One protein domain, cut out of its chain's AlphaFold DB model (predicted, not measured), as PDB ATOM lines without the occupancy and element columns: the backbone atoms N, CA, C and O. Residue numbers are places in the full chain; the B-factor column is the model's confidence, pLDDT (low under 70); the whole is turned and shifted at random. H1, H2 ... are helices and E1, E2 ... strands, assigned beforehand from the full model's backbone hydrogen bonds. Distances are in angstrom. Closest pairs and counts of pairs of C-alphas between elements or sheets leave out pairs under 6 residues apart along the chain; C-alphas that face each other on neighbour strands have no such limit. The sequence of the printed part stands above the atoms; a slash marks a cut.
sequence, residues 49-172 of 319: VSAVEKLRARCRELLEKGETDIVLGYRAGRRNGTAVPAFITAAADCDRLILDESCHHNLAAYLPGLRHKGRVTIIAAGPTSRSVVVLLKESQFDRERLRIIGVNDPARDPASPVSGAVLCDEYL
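This is residues 49 to 172 of the 319 residues of the protein "4Fe-4S ferredoxin-type domain-containing protein" of candidate division WOR-3 bacterium (UniProt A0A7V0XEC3). A slab of four strands, in the order E2, E1, E3, E4, is covered by H1 and H2 on one face and by H4 on the other: three layers, with helices on both faces of a sheet. Residues 151 to 172, with no named element, loop out and return beside E4, where residues 170 to 171 pair with 149 to 150. The printed part has 124 residues with named elements in the order H1 E1 E2 H2 H3 E3 H4 E4; sheet and class are mixed, with 61 residues in named elements, under half. It is compact and rounded, with a radius of gyration of the C-alphas of 13.3 A and spans of 34 by 33 by 25 A.

E1, residues 70 to 76, and E2, residues 83 to 88, form an antiparallel hairpin; N 73 and O 86, 3.0 A apart, are within hydrogen-bond range. E3, residues 120 to 124, is parallel to E1, with N 72 and O 121 at 2.7 A, and to E4, residues 146 to 150, with N 122 and O 147 at 2.8 A. H1, residues 49 to 64, lies over E1 and E3 at a height over the sheet of 10.1 A. H2, residues 91 to 96, on the same face, touches H1 at a shallow tilt of 24 degrees, opposite ways; the closest C-alphas, of Arg 60 and Ala 91, are 4.6 A apart. H4, residues 126 to 137, is on the opposite face; E3, H4, E4 form a strand-helix-strand unit, parallel neighbours joined through a helix, with a right-handed crossover. H3, residues 107 to 110, only grazes the sheet and touches residues 128 to 132 of H4; the closest C-alphas, of Ala 108 and Thr 128, are 5.7 A apart. Every O i to N i+4 pair is within hydrogen-bond range in H1 and H4, but 0 of 2 in H2, against 2 of 3 O i to N i+3 pairs; H3 is too short for an i+4 pair.

H1 begins at C-alpha 49 (211.307, 222.884, 187.566) and is 22.9 A long, E1 17.9 A and H4 16.8 A. E4 ends at C-alpha 150 (219.667, 224.987, 201.324).

The C-alphas farthest apart, of Lys 65 and Ala 159, are 38.3 A apart. The printed part has no cut, and no link between named elements is long. The pLDDT is under 70 at residue 49 and residues 154 to 163.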
ATOM      1  N   VAL A  49     212.479 223.770 187.449       60.41
ATOM      2  CA  VAL A  49     211.307 222.884 187.566       60.41
ATOM      3  C   VAL A  49     211.680 221.596 188.310       60.41
ATOM      4  O   VAL A  49     211.015 221.236 189.280       60.41
ATOM      5  N   SER A  50     212.809 220.976 187.948       73.31
ATOM      6  CA  SER A  50     213.306 219.768 188.626       73.31
ATOM      7  C   SER A  50     213.649 220.012 190.104       73.31
ATOM      8  O   SER A  50     213.425 219.149 190.955       73.31
ATOM      9  N   ALA A  51     214.178 221.193 190.440       80.81
ATOM     10  CA  ALA A  51     214.533 221.541 191.815       80.81
ATOM     11  C   ALA A  51     213.300 221.726 192.720       80.81
ATOM     12  O   ALA A  51     213.303 221.264 193.863       80.81
ATOM     13  N   VAL A  52     212.233 222.354 192.211       89.12
ATOM     14  CA  VAL A  52     210.976 222.547 192.957       89.12
ATOM     15  C   VAL A  52     210.312 221.213 193.280       89.12
ATOM     16  O   VAL A  52     209.839 221.022 194.396       89.12
ATOM     17  N   GLU A  53     210.277 220.276 192.338       91.25
ATOM     18  CA  GLU A  53     209.658 218.965 192.563       91.25
ATOM     19  C   GLU A  53     210.404 218.162 193.632       91.25
ATOM     20  O   GLU A  53     209.779 217.635 194.553       91.25
ATOM     21  N   LYS A  54     211.744 218.154 193.578       91.94
ATOM     22  CA  LYS A  54     212.587 217.548 194.622       91.94
ATOM     23  C   LYS A  54     212.340 218.189 195.986       91.94
ATOM     24  O   LYS A  54     212.189 217.477 196.976       91.94
ATOM     25  N   LEU A  55     212.241 219.520 196.033       94.19
ATOM     26  CA  LEU A  55     211.920 220.258 197.252       94.19
ATOM     27  C   LEU A  55     210.558 219.842 197.822       94.19
ATOM     28  O   LEU A  55     210.456 219.521 199.002       94.19
ATOM     29  N   ARG A  56     209.516 219.811 196.986       96.31
ATOM     30  CA  ARG A  56     208.157 219.427 197.393       96.31
ATOM     31  C   ARG A  56     208.108 218.004 197.934       96.31
ATOM     32  O   ARG A  56     207.533 217.790 199.000       96.31
ATOM     33  N   ALA A  57     208.719 217.057 197.223       96.00
ATOM     34  CA  ALA A  57     208.800 215.663 197.641       96.00
ATOM     35  C   ALA A  57     209.502 215.532 198.998       96.00
ATOM     36  O   ALA A  57     208.980 214.886 199.905       96.00
ATOM     37  N   ARG A  58     210.628 216.229 199.175       96.38
ATOM     38  CA  ARG A  58     211.384 216.206 200.426       96.38
ATOM     39  C   ARG A  58     210.613 216.821 201.596       96.38
ATOM     40  O   ARG A  58     210.553 216.238 202.673       96.38
ATOM     41  N   CYS A  59     209.972 217.970 201.397       97.38
ATOM     42  CA  CYS A  59     209.135 218.591 202.424       97.38
ATOM     43  C   CYS A  59     207.938 217.713 202.815       97.38
ATOM     44  O   CYS A  59     207.586 217.655 203.991       97.38
ATOM     45  N   ARG A  60     207.331 217.021 201.841       98.12
ATOM     46  CA  ARG A  60     206.228 216.078 202.066       98.12
ATOM     47  C   ARG A  60     206.673 214.919 202.954       98.12
ATOM     48  O   ARG A  60     206.058 214.686 203.987       98.12
ATOM     49  N   GLU A  61     207.789 214.290 202.604       97.69
ATOM     50  CA  GLU A  61     208.390 213.201 203.376       97.69
ATOM     51  C   GLU A  61     208.674 213.616 204.832       97.69
ATOM     52  O   GLU A  61     208.335 212.890 205.764       97.69
ATOM     53  N   LEU A  62     209.255 214.804 205.043       97.69
ATOM     54  CA  LEU A  62     209.569 215.318 206.382       97.69
ATOM     55  C   LEU A  62     208.323 215.534 207.254       97.69
ATOM     56  O   LEU A  62     208.378 215.297 208.464       97.69
ATOM     57  N   LEU A  63     207.221 215.994 206.656       98.06
ATOM     58  CA  LEU A  63     205.942 216.181 207.347       98.06
ATOM     59  C   LEU A  63     205.270 214.834 207.650       98.06
ATOM     60  O   LEU A  63     204.791 214.631 208.760       98.06
ATOM     61  N   GLU A  64     205.267 213.896 206.698       97.88
ATOM     62  CA  GLU A  64     204.669 212.559 206.863       97.88
ATOM     63  C   GLU A  64     205.385 211.730 207.931       97.88
ATOM     64  O   GLU A  64     204.740 211.040 208.720       97.88
ATOM     65  N   LYS A  65     206.716 211.839 208.008       97.50
ATOM     66  CA  LYS A  65     207.526 211.195 209.051       97.50
ATOM     67  C   LYS A  65     207.436 211.892 210.411       97.50
ATOM     68  O   LYS A  65     207.974 211.378 211.389       97.50
ATOM     69  N   GLY A  66     206.800 213.064 210.485       96.12
ATOM     70  CA  GLY A  66     206.748 213.867 211.703       96.12
ATOM     71  C   GLY A  66     208.135 214.314 212.170       96.12
ATOM     72  O   GLY A  66     208.372 214.409 213.372       96.12
ATOM     73  N   GLU A  67     209.073 214.550 211.250       96.50
ATOM     74  CA  GLU A  67     210.396 215.121 211.553       96.50
ATOM     75  C   GLU A  67     210.351 216.653 211.607       96.50
ATOM     76  O   GLU A  67     211.186 217.288 212.254       96.50
ATOM     77  N   THR A  68     209.357 217.248 210.950       97.62
ATOM     78  CA  THR A  68     209.055 218.676 210.997       97.62
ATOM     79  C   THR A  68     207.562 218.879 211.197       97.62
ATOM     80  O   THR A  68     206.763 218.084 210.710       97.62
ATOM     81  N   ASP A  69     207.188 219.944 211.896       98.06
ATOM     82  CA  ASP A  69     205.783 220.289 212.126       98.06
ATOM     83  C   ASP A  69     205.349 221.453 211.212       98.06
ATOM     84  O   ASP A  69     204.164 221.629 210.927       98.06
ATOM     85  N   ILE A  70     206.306 222.268 210.746       98.44
ATOM     86  CA  ILE A  70     206.068 223.435 209.889       98.44
ATOM     87  C   ILE A  70     207.178 223.543 208.843       98.44
ATOM     88  O   ILE A  70     208.345 223.709 209.186       98.44
ATOM     89  N   VAL A  71     206.819 223.570 207.562       98.50
ATOM     90  CA  VAL A  71     207.725 223.956 206.473       98.50
ATOM     91  C   VAL A  71     207.496 225.425 206.117       98.50
ATOM     92  O   VAL A  71     206.403 225.823 205.711       98.50
ATOM     93  N   LEU A  72     208.542 226.234 206.254       98.31
ATOM     94  CA  LEU A  72     208.588 227.641 205.892       98.31
ATOM     95  C   LEU A  72     209.230 227.803 204.509       98.31
ATOM     96  O   LEU A  72     210.435 227.609 204.334       98.31
ATOM     97  N   GLY A  73     208.406 228.182 203.535       97.31
ATOM     98  CA  GLY A  73     208.784 228.316 202.129       97.31
ATOM     99  C   GLY A  73     208.100 229.479 201.431       97.31
ATOM    100  O   GLY A  73     207.647 230.429 202.071       97.31
ATOM    101  N   TYR A  74     207.983 229.386 200.109       96.75
ATOM    102  CA  TYR A  74     207.271 230.360 199.284       96.75
ATOM    103  C   TYR A  74     206.090 229.706 198.589       96.75
ATOM    104  O   TYR A  74     206.145 228.535 198.239       96.75
ATOM    105  N   ARG A  75     205.038 230.480 198.338       96.06
ATOM    106  CA  ARG A  75     203.923 230.108 197.458       96.06
ATOM    107  C   ARG A  75     203.585 231.262 196.529       96.06
ATOM    108  O   ARG A  75     203.909 232.411 196.833       96.06
ATOM    109  N   ALA A  76     202.845 230.976 195.464       95.31
ATOM    110  CA  ALA A  76     202.306 232.019 194.602       95.31
ATOM    111  C   ALA A  76     201.429 233.004 195.405       95.31
ATOM    112  O   ALA A  76     200.559 232.621 196.203       95.31
ATOM    113  N   GLY A  77     201.705 234.290 195.218       93.12
ATOM    114  CA  GLY A  77     200.927 235.400 195.743       93.12
ATOM    115  C   GLY A  77     199.646 235.624 194.942       93.12
ATOM    116  O   GLY A  77     199.381 234.973 193.936       93.12
ATOM    117  N   ARG A  78     198.823 236.580 195.390       91.75
ATOM    118  CA  ARG A  78     197.570 236.927 194.688       91.75
ATOM    119  C   ARG A  78     197.804 237.637 193.354       91.75
ATOM    120  O   ARG A  78     196.916 237.645 192.514       91.75
ATOM    121  N   ARG A  79     198.956 238.289 193.192       90.56
ATOM    122  CA  ARG A  79     199.335 238.975 191.954       90.56
ATOM    123  C   ARG A  79     200.246 238.053 191.155       90.56
ATOM    124  O   ARG A  79     201.173 237.476 191.724       90.56
ATOM    125  N   ASN A  80     200.002 237.944 189.855       87.25
ATOM    126  CA  ASN A  80     200.831 237.127 188.972       87.25
ATOM    127  C   ASN A  80     202.307 237.534 189.082       87.25
ATOM    128  O   ASN A  80     202.623 238.723 189.130       87.25
ATOM    129  N   GLY A  81     203.196 236.539 189.149       86.50
ATOM    130  CA  GLY A  81     204.640 236.757 189.276       86.50
ATOM    131  C   GLY A  81     205.104 237.248 190.652       86.50
ATOM    132  O   GLY A  81     206.211 237.770 190.764       86.50
ATOM    133  N   THR A  82     204.276 237.121 191.696       90.69
ATOM    134  CA  THR A  82     204.689 237.398 193.081       90.69
ATOM    135  C   THR A  82     204.758 236.115 193.894       90.69
ATOM    136  O   THR A  82     203.860 235.280 193.801       90.69
ATOM    137  N   ALA A  83     205.784 235.986 194.732       93.94
ATOM    138  CA  ALA A  83     205.845 234.989 195.792       93.94
ATOM    139  C   ALA A  83     205.458 235.626 197.127       93.94
ATOM    140  O   ALA A  83     205.733 236.798 197.371       93.94
ATOM    141  N   VAL A  84     204.858 234.841 198.016       95.06
ATOM    142  CA  VAL A  84     204.655 235.204 199.424       95.06
ATOM    143  C   VAL A  84     205.125 234.062 200.323       95.06
ATOM    144  O   VAL A  84     205.086 232.905 199.895       95.06
ATOM    145  N   PRO A  85     205.533 234.344 201.570       96.56
ATOM    146  CA  PRO A  85     205.867 233.305 202.536       96.56
ATOM    147  C   PRO A  85     204.706 232.329 202.760       96.56
ATOM    148  O   PRO A  85     203.530 232.713 202.788       96.56
ATOM    149  N   ALA A  86     205.045 231.055 202.909       97.38
ATOM    150  CA  ALA A  86     204.124 229.952 203.127       97.38
ATOM    151  C   ALA A  86     204.534 229.164 204.371       97.38
ATOM    152  O   ALA A  86     205.713 228.879 204.559       97.38
ATOM    153  N   PHE A  87     203.544 228.796 205.182       98.06
ATOM    154  CA  PHE A  87     203.693 227.939 206.355       98.06
ATOM    155  C   PHE A  87     202.887 226.677 206.073       98.06
ATOM    156  O   PHE A  87     201.658 226.708 206.110       98.06
ATOM    157  N   ILE A  88     203.572 225.606 205.691       98.25
ATOM    158  CA  ILE A  88     202.954 224.340 205.310       98.25
ATOM    159  C   ILE A  88     203.029 223.397 206.508       98.25
ATOM    160  O   ILE A  88     204.117 223.089 206.981       98.25
ATOM    161  N   THR A  89     201.876 222.959 207.004       97.94
ATOM    162  CA  THR A  89     201.769 222.033 208.148       97.94
ATOM    163  C   THR A  89     201.174 220.682 207.760       97.94
ATOM    164  O   THR A  89     201.122 219.776 208.582       97.94
ATOM    165  N   ALA A  90     200.697 220.539 206.521       97.69
ATOM    166  CA  ALA A  90     200.131 219.308 205.989       97.69
ATOM    167  C   ALA A  90     200.900 218.880 204.737       97.69
ATOM    168  O   ALA A  90     201.151 219.690 203.846       97.69
ATOM    169  N   ALA A  91     201.233 217.594 204.646       97.00
ATOM    170  CA  ALA A  91     201.986 217.023 203.530       97.00
ATOM    171  C   ALA A  91     201.317 217.271 202.160       97.00
ATOM    172  O   ALA A  91     201.990 217.557 201.170       97.00
ATOM    173  N   ALA A  92     199.980 217.243 202.118       96.44
ATOM    174  CA  ALA A  92     199.188 217.516 200.916       96.44
ATOM    175  C   ALA A  92     199.328 218.960 200.394       96.44
ATOM    176  O   ALA A  92     199.120 219.212 199.212       96.44
ATOM    177  N   ASP A  93     199.707 219.911 201.251       97.12
ATOM    178  CA  ASP A  93     199.870 221.317 200.878       97.12
ATOM    179  C   ASP A  93     201.258 221.623 200.282       97.12
ATOM    180  O   ASP A  93     201.484 222.739 199.802       97.12
ATOM    181  N   CYS A  94     202.191 220.660 200.267       97.12
ATOM    182  CA  CYS A  94     203.539 220.858 199.726       97.12
ATOM    183  C   CYS A  94     203.536 221.274 198.249       97.12
ATOM    184  O   CYS A  94     204.410 222.034 197.841       97.12
ATOM    185  N   ASP A  95     202.533 220.882 197.458       95.81
ATOM    186  CA  ASP A  95     202.443 221.251 196.034       95.81
ATOM    187  C   ASP A  95     202.271 222.760 195.804       95.81
ATOM    188  O   ASP A  95     202.514 223.272 194.712       95.81
ATOM    189  N   ARG A  96     201.919 223.507 196.856       95.75
ATOM    190  CA  ARG A  96     201.815 224.971 196.832       95.75
ATOM    191  C   ARG A  96     203.173 225.661 196.914       95.75
ATOM    192  O   ARG A  96     203.235 226.870 196.677       95.75
ATOM    193  N   LEU A  97     204.230 224.931 197.276       96.62
ATOM    194  CA  LEU A  97     205.578 225.476 197.366       96.62
ATOM    195  C   LEU A  97     206.090 225.849 195.978       96.62
ATOM    196  O   LEU A  97     205.950 225.077 195.033       96.62
ATOM    197  N   ILE A  98     206.703 227.019 195.862       94.38
ATOM    198  CA  ILE A  98     207.379 227.478 194.647       94.38
ATOM    199  C   ILE A  98     208.830 227.832 194.969       94.38
ATOM    200  O   ILE A  98     209.162 228.154 196.112       94.38
ATOM    201  N   LEU A  99     209.683 227.783 193.951       91.12
ATOM    202  CA  LEU A  99     211.048 228.289 193.997       91.12
ATOM    203  C   LEU A  99     211.379 228.845 192.613       91.12
ATOM    204  O   LEU A  99     211.583 228.093 191.667       91.12
ATOM    205  N   ASP A 100     211.366 230.165 192.493       89.25
ATOM    206  CA  ASP A 100     211.583 230.890 191.243       89.25
ATOM    207  C   ASP A 100     212.119 232.303 191.518       89.25
ATOM    208  O   ASP A 100     212.280 232.701 192.673       89.25
ATOM    209  N   GLU A 101     212.391 233.082 190.470       87.06
ATOM    210  CA  GLU A 101     212.992 234.422 190.573       87.06
ATOM    211  C   GLU A 101     212.130 235.425 191.378       87.06
ATOM    212  O   GLU A 101     212.608 236.486 191.786       87.06
ATOM    213  N   SER A 102     210.858 235.112 191.659       90.38
ATOM    214  CA  SER A 102     210.000 235.939 192.513       90.38
ATOM    215  C   SER A 102     210.225 235.698 194.015       90.38
ATOM    216  O   SER A 102     209.782 236.512 194.832       90.38
ATOM    217  N   CYS A 103     210.958 234.650 194.403       91.00
ATOM    218  CA  CYS A 103     211.200 234.226 195.788       91.00
ATOM    219  C   CYS A 103     212.312 235.032 196.492       91.00
ATOM    220  O   CYS A 103     213.368 234.508 196.829       91.00
ATOM    221  N   HIS A 104     212.065 236.320 196.746       86.56
ATOM    222  CA  HIS A 104     213.055 237.267 197.292       86.56
ATOM    223  C   HIS A 104     212.825 237.669 198.767       86.56
ATOM    224  O   HIS A 104     213.535 238.532 199.306       86.56
ATOM    225  N   HIS A 105     211.785 237.136 199.418       91.44
ATOM    226  CA  HIS A 105     211.481 237.449 200.818       91.44
ATOM    227  C   HIS A 105     212.414 236.692 201.756       91.44
ATOM    228  O   HIS A 105     212.534 235.482 201.672       91.44
ATOM    229  N   ASN A 106     213.027 237.381 202.713       94.12
ATOM    230  CA  ASN A 106     213.868 236.702 203.689       94.12
ATOM    231  C   ASN A 106     213.000 235.966 204.723       94.12
ATOM    232  O   ASN A 106     212.491 236.572 205.668       94.12
ATOM    233  N   LEU A 107     212.829 234.657 204.529       96.75
ATOM    234  CA  LEU A 107     211.974 233.816 205.368       96.75
ATOM    235  C   LEU A 107     212.425 233.765 206.833       96.75
ATOM    236  O   LEU A 107     211.593 233.561 207.714       96.75
ATOM    237  N   ALA A 108     213.698 234.040 207.132       97.50
ATOM    238  CA  ALA A 108     214.197 234.045 208.507       97.50
ATOM    239  C   ALA A 108     213.463 235.064 209.401       97.50
ATOM    240  O   ALA A 108     213.417 234.885 210.614       97.50
ATOM    241  N   ALA A 109     212.815 236.081 208.817       97.00
ATOM    242  CA  ALA A 109     212.026 237.062 209.561       97.00
ATOM    243  C   ALA A 109     210.841 236.469 210.333       97.00
ATOM    244  O   ALA A 109     210.356 237.088 211.278       97.00
ATOM    245  N   TYR A 110     210.396 235.264 209.975       97.38
ATOM    246  CA  TYR A 110     209.292 234.595 210.656       97.38
ATOM    247  C   TYR A 110     209.744 233.662 211.783       97.38
ATOM    248  O   TYR A 110     208.918 233.298 212.620       97.38
ATOM    249  N   LEU A 111     211.031 233.300 211.856       97.12
ATOM    250  CA  LEU A 111     211.531 232.359 212.863       97.12
ATOM    251  C   LEU A 111     211.306 232.829 214.309       97.12
ATOM    252  O   LEU A 111     210.795 232.024 215.086       97.12
ATOM    253  N   PRO A 112     211.565 234.099 214.691       95.50
ATOM    254  CA  PRO A 112     211.317 234.542 216.066       95.50
ATOM    255  C   PRO A 112     209.858 234.343 216.509       95.50
ATOM    256  O   PRO A 112     209.597 233.934 217.638       95.50
ATOM    257  N   GLY A 113     208.895 234.547 215.602       94.31
ATOM    258  CA  GLY A 113     207.470 234.306 215.867       94.31
ATOM    259  C   GLY A 113     207.097 232.822 215.982       94.31
ATOM    260  O   GLY A 113     206.064 232.484 216.559       94.31
ATOM    261  N   LEU A 114     207.943 231.928 215.467       95.56
ATOM    262  CA  LEU A 114     207.794 230.475 215.551       95.56
ATOM    263  C   LEU A 114     208.612 229.856 216.692       95.56
ATOM    264  O   LEU A 114     208.575 228.640 216.866       95.56
ATOM    265  N   ARG A 115     209.322 230.650 217.505       90.62
ATOM    266  CA  ARG A 115     210.212 230.135 218.559       90.62
ATOM    267  C   ARG A 115     209.521 229.155 219.507       90.62
ATOM    268  O   ARG A 115     210.141 228.205 219.959       90.62
ATOM    269  N   HIS A 116     208.222 229.296 219.748       91.44
ATOM    270  CA  HIS A 116     207.442 228.389 220.605       91.44
ATOM    271  C   HIS A 116     206.506 227.452 219.818       91.44
ATOM    272  O   HIS A 116     205.528 226.944 220.360       91.44
ATOM    273  N   LYS A 117     206.766 227.251 218.519       89.94
ATOM    274  CA  LYS A 117     205.956 226.438 217.606       89.94
ATOM    275  C   LYS A 117     206.787 225.298 217.023       89.94
ATOM    276  O   LYS A 117     207.598 225.551 216.144       89.94
ATOM    277  N   GLY A 118     206.567 224.074 217.511       93.38
ATOM    278  CA  GLY A 118     207.041 222.818 216.907       93.38
ATOM    279  C   GLY A 118     208.499 222.789 216.421       93.38
ATOM    280  O   GLY A 118     209.342 223.587 216.837       93.38
ATOM    281  N   ARG A 119     208.798 221.845 215.538       97.81
ATOM    282  CA  ARG A 119     209.998 221.788 214.702       97.81
ATOM    283  C   ARG A 119     209.703 222.470 213.375       97.81
ATOM    284  O   ARG A 119     208.636 222.273 212.793       97.81
ATOM    285  N   VAL A 120     210.645 223.278 212.910       98.50
ATOM    286  CA  VAL A 120     210.505 224.093 211.706       98.50
ATOM    287  C   VAL A 120     211.547 223.664 210.687       98.50
ATOM    288  O   VAL A 120     212.735 223.621 210.989       98.50
ATOM    289  N   THR A 121     211.113 223.416 209.459       98.50
ATOM    290  CA  THR A 121     211.986 223.304 208.291       98.50
ATOM    291  C   THR A 121     211.924 224.607 207.509       98.50
ATOM    292  O   THR A 121     210.846 225.003 207.087       98.50
ATOM    293  N   ILE A 122     213.049 225.278 207.280       98.38
ATOM    294  CA  ILE A 122     213.125 226.512 206.487       98.38
ATOM    295  C   ILE A 122     213.841 226.266 205.159       98.38
ATOM    296  O   ILE A 122     214.898 225.638 205.118       98.38
ATOM    297  N   ILE A 123     213.284 226.808 204.078       96.50
ATOM    298  CA  ILE A 123     213.950 226.871 202.773       96.50
ATOM    299  C   ILE A 123     214.827 228.121 202.740       96.50
ATOM    300  O   ILE A 123     214.338 229.242 202.894       96.50
ATOM    301  N   ALA A 124     216.131 227.946 202.554       94.12
ATOM    302  CA  ALA A 124     217.093 229.025 202.704       94.12
ATOM    303  C   ALA A 124     218.014 229.147 201.487       94.12
ATOM    304  O   ALA A 124     218.832 228.276 201.222       94.12
ATOM    305  N   ALA A 125     217.919 230.280 200.792       89.88
ATOM    306  CA  ALA A 125     218.992 230.779 199.932       89.88
ATOM    307  C   ALA A 125     220.063 231.503 200.772       89.88
ATOM    308  O   ALA A 125     219.884 231.675 201.984       89.88
ATOM    309  N   GLY A 126     221.148 231.975 200.149       88.44
ATOM    310  CA  GLY A 126     222.266 232.643 200.832       88.44
ATOM    311  C   GLY A 126     221.856 233.706 201.862       88.44
ATOM    312  O   GLY A 126     222.158 233.540 203.048       88.44
ATOM    313  N   PRO A 127     221.102 234.759 201.489       89.88
ATOM    314  CA  PRO A 127     220.693 235.808 202.430       89.88
ATOM    315  C   PRO A 127     219.846 235.300 203.609       89.88
ATOM    316  O   PRO A 127     220.022 235.747 204.749       89.88
ATOM    317  N   THR A 128     218.933 234.359 203.350       94.44
ATOM    318  CA  THR A 128     218.085 233.750 204.385       94.44
ATOM    319  C   THR A 128     218.929 232.915 205.340       94.44
ATOM    320  O   THR A 128     218.847 233.112 206.547       94.44
ATOM    321  N   SER A 129     219.802 232.054 204.816       94.81
ATOM    322  CA  SER A 129     220.708 231.211 205.605       94.81
ATOM    323  C   SER A 129     221.630 232.045 206.503       94.81
ATOM    324  O   SER A 129     221.724 231.793 207.701       94.81
ATOM    325  N   ARG A 130     222.212 233.129 205.976       94.44
ATOM    326  CA  ARG A 130     223.021 234.065 206.776       94.44
ATOM    327  C   ARG A 130     222.212 234.725 207.896       94.44
ATOM    328  O   ARG A 130     222.723 234.942 208.990       94.44
ATOM    329  N   SER A 131     220.940 235.038 207.645       96.19
ATOM    330  CA  SER A 131     220.055 235.595 208.680       96.19
ATOM    331  C   SER A 131     219.725 234.563 209.754       96.19
ATOM    332  O   SER A 131     219.683 234.905 210.931       96.19
ATOM    333  N   VAL A 132     219.546 233.295 209.366       97.56
ATOM    334  CA  VAL A 132     219.388 232.180 210.308       97.56
ATOM    335  C   VAL A 132     220.609 232.069 211.220       97.56
ATOM    336  O   VAL A 132     220.433 231.993 212.428       97.56
ATOM    337  N   VAL A 133     221.830 232.146 210.679       96.69
ATOM    338  CA  VAL A 133     223.063 232.145 211.489       96.69
ATOM    339  C   VAL A 133     223.035 233.259 212.541       96.69
ATOM    340  O   VAL A 133     223.276 232.991 213.714       96.69
ATOM    341  N   VAL A 134     222.688 234.493 212.157       95.81
ATOM    342  CA  VAL A 134     222.590 235.622 213.106       95.81
ATOM    343  C   VAL A 134     221.548 235.347 214.196       95.81
ATOM    344  O   VAL A 134     221.833 235.539 215.376       95.81
ATOM    345  N   LEU A 135     220.364 234.851 213.828       96.62
ATOM    346  CA  LEU A 135     219.301 234.532 214.786       96.62
ATOM    347  C   LEU A 135     219.694 233.427 215.769       96.62
ATOM    348  O   LEU A 135     219.376 233.536 216.952       96.62
ATOM    349  N   LEU A 136     220.381 232.385 215.302       96.44
ATOM    350  CA  LEU A 136     220.855 231.293 216.153       96.44
ATOM    351  C   LEU A 136     221.915 231.783 217.146       96.44
ATOM    352  O   LEU A 136     221.809 231.503 218.338       96.44
ATOM    353  N   LYS A 137     222.887 232.579 216.681       94.31
ATOM    354  CA  LYS A 137     223.937 233.157 217.540       94.31
ATOM    355  C   LYS A 137     223.381 234.061 218.629       94.31
ATOM    356  O   LYS A 137     223.927 234.120 219.722       94.31
ATOM    357  N   GLU A 138     222.287 234.751 218.335       93.00
ATOM    358  CA  GLU A 138     221.604 235.611 219.300       93.00
ATOM    359  C   GLU A 138     220.470 234.895 220.045       93.00
ATOM    360  O   GLU A 138     219.634 235.547 220.668       93.00
ATOM    361  N   SER A 139     220.427 233.560 219.985       93.62
ATOM    362  CA  SER A 139     219.474 232.709 220.713       93.62
ATOM    363  C   SER A 139     217.999 233.050 220.456       93.62
ATOM    364  O   SER A 139     217.139 232.905 221.328       93.62
ATOM    365  N   GLN A 140     217.686 233.511 219.243       95.06
ATOM    366  CA  GLN A 140     216.321 233.847 218.824       95.06
ATOM    367  C   GLN A 140     215.535 232.637 218.307       95.06
ATOM    368  O   GLN A 140     214.319 232.724 218.125       95.06
ATOM    369  N   PHE A 141     216.208 231.510 218.084       96.81
ATOM    370  CA  PHE A 141     215.602 230.231 217.733       96.81
ATOM    371  C   PHE A 141     216.503 229.076 218.193       96.81
ATOM    372  O   PHE A 141     217.720 229.243 218.245       96.81
ATOM    373  N   ASP A 142     215.915 227.919 218.498       96.12
ATOM    374  CA  ASP A 142     216.652 226.742 218.979       96.12
ATOM    375  C   ASP A 142     217.137 225.904 217.782       96.12
ATOM    376  O   ASP A 142     216.335 225.520 216.920       96.12
ATOM    377  N   ARG A 143     218.441 225.612 217.702       95.94
ATOM    378  CA  ARG A 143     219.048 224.922 216.546       95.94
ATOM    379  C   ARG A 143     218.497 223.509 216.359       95.94
ATOM    380  O   ARG A 143     218.302 223.076 215.226       95.94
ATOM    381  N   GLU A 144     218.206 222.821 217.453       95.56
ATOM    382  CA  GLU A 144     217.707 221.444 217.509       95.56
ATOM    383  C   GLU A 144     216.304 221.315 216.906       95.56
ATOM    384  O   GLU A 144     215.899 220.244 216.459       95.56
ATOM    385  N   ARG A 145     215.550 222.418 216.883       96.44
ATOM    386  CA  ARG A 145     214.193 222.484 216.330       96.44
ATOM    387  C   ARG A 145     214.157 223.047 214.919       96.44
ATOM    388  O   ARG A 145     213.069 223.193 214.364       96.44
ATOM    389  N   LEU A 146     215.310 223.385 214.350       98.00
ATOM    390  CA  LEU A 146     215.417 223.981 213.032       98.00
ATOM    391  C   LEU A 146     216.087 223.011 212.068       98.00
ATOM    392  O   LEU A 146     217.227 222.610 212.286       98.00
ATOM    393  N   ARG A 147     215.407 222.705 210.966       98.06
ATOM    394  CA  ARG A 147     216.007 222.079 209.788       98.06
ATOM    395  C   ARG A 147     216.116 223.097 208.664       98.06
ATOM    396  O   ARG A 147     215.175 223.841 208.407       98.06
ATOM    397  N   ILE A 148     217.250 223.140 207.985       97.81
ATOM    398  CA  ILE A 148     217.549 224.124 206.949       97.81
ATOM    399  C   ILE A 148     217.794 223.393 205.631       97.81
ATOM    400  O   ILE A 148     218.816 222.727 205.465       97.81
ATOM    401  N   ILE A 149     216.869 223.563 204.687       96.62
ATOM    402  CA  ILE A 149     217.018 223.092 203.309       96.62
ATOM    403  C   ILE A 149     217.638 224.225 202.495       96.62
ATOM    404  O   ILE A 149     216.994 225.240 202.214       96.62
ATOM    405  N   GLY A 150     218.908 224.062 202.146       93.75
ATOM    406  CA  GLY A 150     219.667 224.987 201.324       93.75
ATOM    407  C   GLY A 150     219.257 224.920 199.856       93.75
ATOM    408  O   GLY A 150     219.095 223.838 199.291       93.75
ATOM    409  N   VAL A 151     219.115 226.086 199.234       90.44
ATOM    410  CA  VAL A 151     218.867 226.239 197.796       90.44
ATOM    411  C   VAL A 151     219.770 227.332 197.227       90.44
ATOM    412  O   VAL A 151     220.233 228.213 197.959       90.44
ATOM    413  N   ASN A 152     220.012 227.303 195.917       85.06
ATOM    414  CA  ASN A 152     220.602 228.447 195.217       85.06
ATOM    415  C   ASN A 152     219.587 229.595 195.180       85.06
ATOM    416  O   ASN A 152     218.400 229.330 194.997       85.06
ATOM    417  N   ASP A 153     220.031 230.847 195.341       77.94
ATOM    418  CA  ASP A 153     219.152 232.015 195.227       77.94
ATOM    419  C   ASP A 153     218.611 232.139 193.789       77.94
ATOM    420  O   ASP A 153     219.379 232.476 192.880       77.94
ATOM    421  N   PRO A 154     217.309 231.893 193.554       69.81
ATOM    422  CA  PRO A 154     216.738 232.001 192.219       69.81
ATOM    423  C   PRO A 154     216.544 233.463 191.798       69.81
ATOM    424  O   PRO A 154     216.567 233.760 190.610       69.81
ATOM    425  N   ALA A 155     216.353 234.384 192.748       67.19
ATOM    426  CA  ALA A 155     216.158 235.804 192.471       67.19
ATOM    427  C   ALA A 155     217.488 236.546 192.279       67.19
ATOM    428  O   ALA A 155     217.480 237.643 191.723       67.19
ATOM    429  N   ARG A 156     218.592 235.942 192.750       67.12
ATOM    430  CA  ARG A 156     219.975 236.439 192.756       67.12
ATOM    431  C   ARG A 156     220.045 237.947 192.976       67.12
ATOM    432  O   ARG A 156     220.095 238.721 192.024       67.12
ATOM    433  N   ASP A 157     220.129 238.368 194.232       60.72
ATOM    434  CA  ASP A 157     220.454 239.766 194.530       60.72
ATOM    435  C   ASP A 157     221.938 240.031 194.189       60.72
ATOM    436  O   ASP A 157     222.810 239.476 194.862       60.72
ATOM    437  N   PRO A 158     222.273 240.854 193.171       56.75
ATOM    438  CA  PRO A 158     223.665 241.147 192.820       56.75
ATOM    439  C   PRO A 158     224.410 241.902 193.928       56.75
ATOM    440  O   PRO A 158     225.638 241.936 193.925       56.75
ATOM    441  N   ALA A 159     223.691 242.496 194.888       51.53
ATOM    442  CA  ALA A 159     224.295 243.092 196.071       51.53
ATOM    443  C   ALA A 159     224.623 242.058 197.161       51.53
ATOM    444  O   ALA A 159     225.298 242.404 198.130       51.53
ATOM    445  N   SER A 160     224.163 240.805 197.041       61.41
ATOM    446  CA  SER A 160     224.512 239.752 197.989       61.41
ATOM    447  C   SER A 160     225.760 238.993 197.530       61.41
ATOM    448  O   SER A 160     225.750 238.398 196.454       61.41
ATOM    449  N   PRO A 161     226.821 238.923 198.355       62.91
ATOM    450  CA  PRO A 161     228.056 238.213 197.997       62.91
ATOM    451  C   PRO A 161     227.903 236.682 198.011       62.91
ATOM    452  O   PRO A 161     228.827 235.943 197.678       62.91
ATOM    453  N   VAL A 162     226.750 236.170 198.453       69.81
ATOM    454  CA  VAL A 162     226.533 234.742 198.660       69.81
ATOM    455  C   VAL A 162     225.201 234.324 198.046       69.81
ATOM    456  O   VAL A 162     224.141 234.712 198.531       69.81
ATOM    457  N   SER A 163     225.277 233.505 196.995       67.75
ATOM    458  CA  SER A 163     224.105 232.982 196.281       67.75
ATOM    459  C   SER A 163     223.512 231.744 196.973       67.75
ATOM    460  O   SER A 163     222.318 231.700 197.270       67.75
ATOM    461  N   GLY A 164     224.337 230.741 197.290       75.00
ATOM    462  CA  GLY A 164     223.893 229.522 197.976       75.00
ATOM    463  C   GLY A 164     223.786 229.671 199.495       75.00
ATOM    464  O   GLY A 164     224.443 230.522 200.087       75.00
ATOM    465  N   ALA A 165     222.981 228.835 200.156       82.44
ATOM    466  CA  ALA A 165     222.952 228.776 201.625       82.44
ATOM    467  C   ALA A 165     224.367 228.610 202.208       82.44
ATOM    468  O   ALA A 165     225.170 227.866 201.646       82.44
ATOM    469  N   VAL A 166     224.673 229.265 203.332       86.69
ATOM    470  CA  VAL A 166     225.960 229.128 204.045       86.69
ATOM    471  C   VAL A 166     225.867 228.014 205.086       86.69
ATOM    472  O   VAL A 166     226.635 227.056 205.050       86.69
ATOM    473  N   LEU A 167     224.853 228.100 205.943       91.25
ATOM    474  CA  LEU A 167     224.429 227.060 206.872       91.25
ATOM    475  C   LEU A 167     223.213 226.323 206.294       91.25
ATOM    476  O   LEU A 167     222.204 226.962 205.975       91.25
ATOM    477  N   CYS A 168     223.302 225.000 206.177       94.19
ATOM    478  CA  CYS A 168     222.196 224.118 205.806       94.19
ATOM    479  C   CYS A 168     222.434 222.688 206.317       94.19
ATOM    480  O   CYS A 168     223.584 222.279 206.456       94.19
ATOM    481  N   ASP A 169     221.358 221.939 206.561       95.12
ATOM    482  CA  ASP A 169     221.404 220.505 206.899       95.12
ATOM    483  C   ASP A 169     221.434 219.632 205.641       95.12
ATOM    484  O   ASP A 169     222.096 218.601 205.587       95.12
ATOM    485  N   GLU A 170     220.715 220.072 204.614       93.44
ATOM    486  CA  GLU A 170     220.647 219.440 203.303       93.44
ATOM    487  C   GLU A 170     220.658 220.527 202.228       93.44
ATOM    488  O   GLU A 170     220.224 221.653 202.476       93.44
ATOM    489  N   TYR A 171     221.174 220.212 201.042       90.88
ATOM    490  CA  TYR A 171     221.228 221.146 199.920       90.88
ATOM    491  C   TYR A 171     220.559 220.527 198.698       90.88
ATOM    492  O   TYR A 171     220.845 219.382 198.347       90.88
ATOM    493  N   LEU A 172     219.670 221.278 198.049       87.75
ATOM    494  CA  LEU A 172     218.980 220.827 196.845       87.75
ATOM    495  C   LEU A 172     219.651 221.383 195.589       87.75
ATOM    496  O   LEU A 172     219.683 222.595 195.368       87.75
TER     497      LEU A 172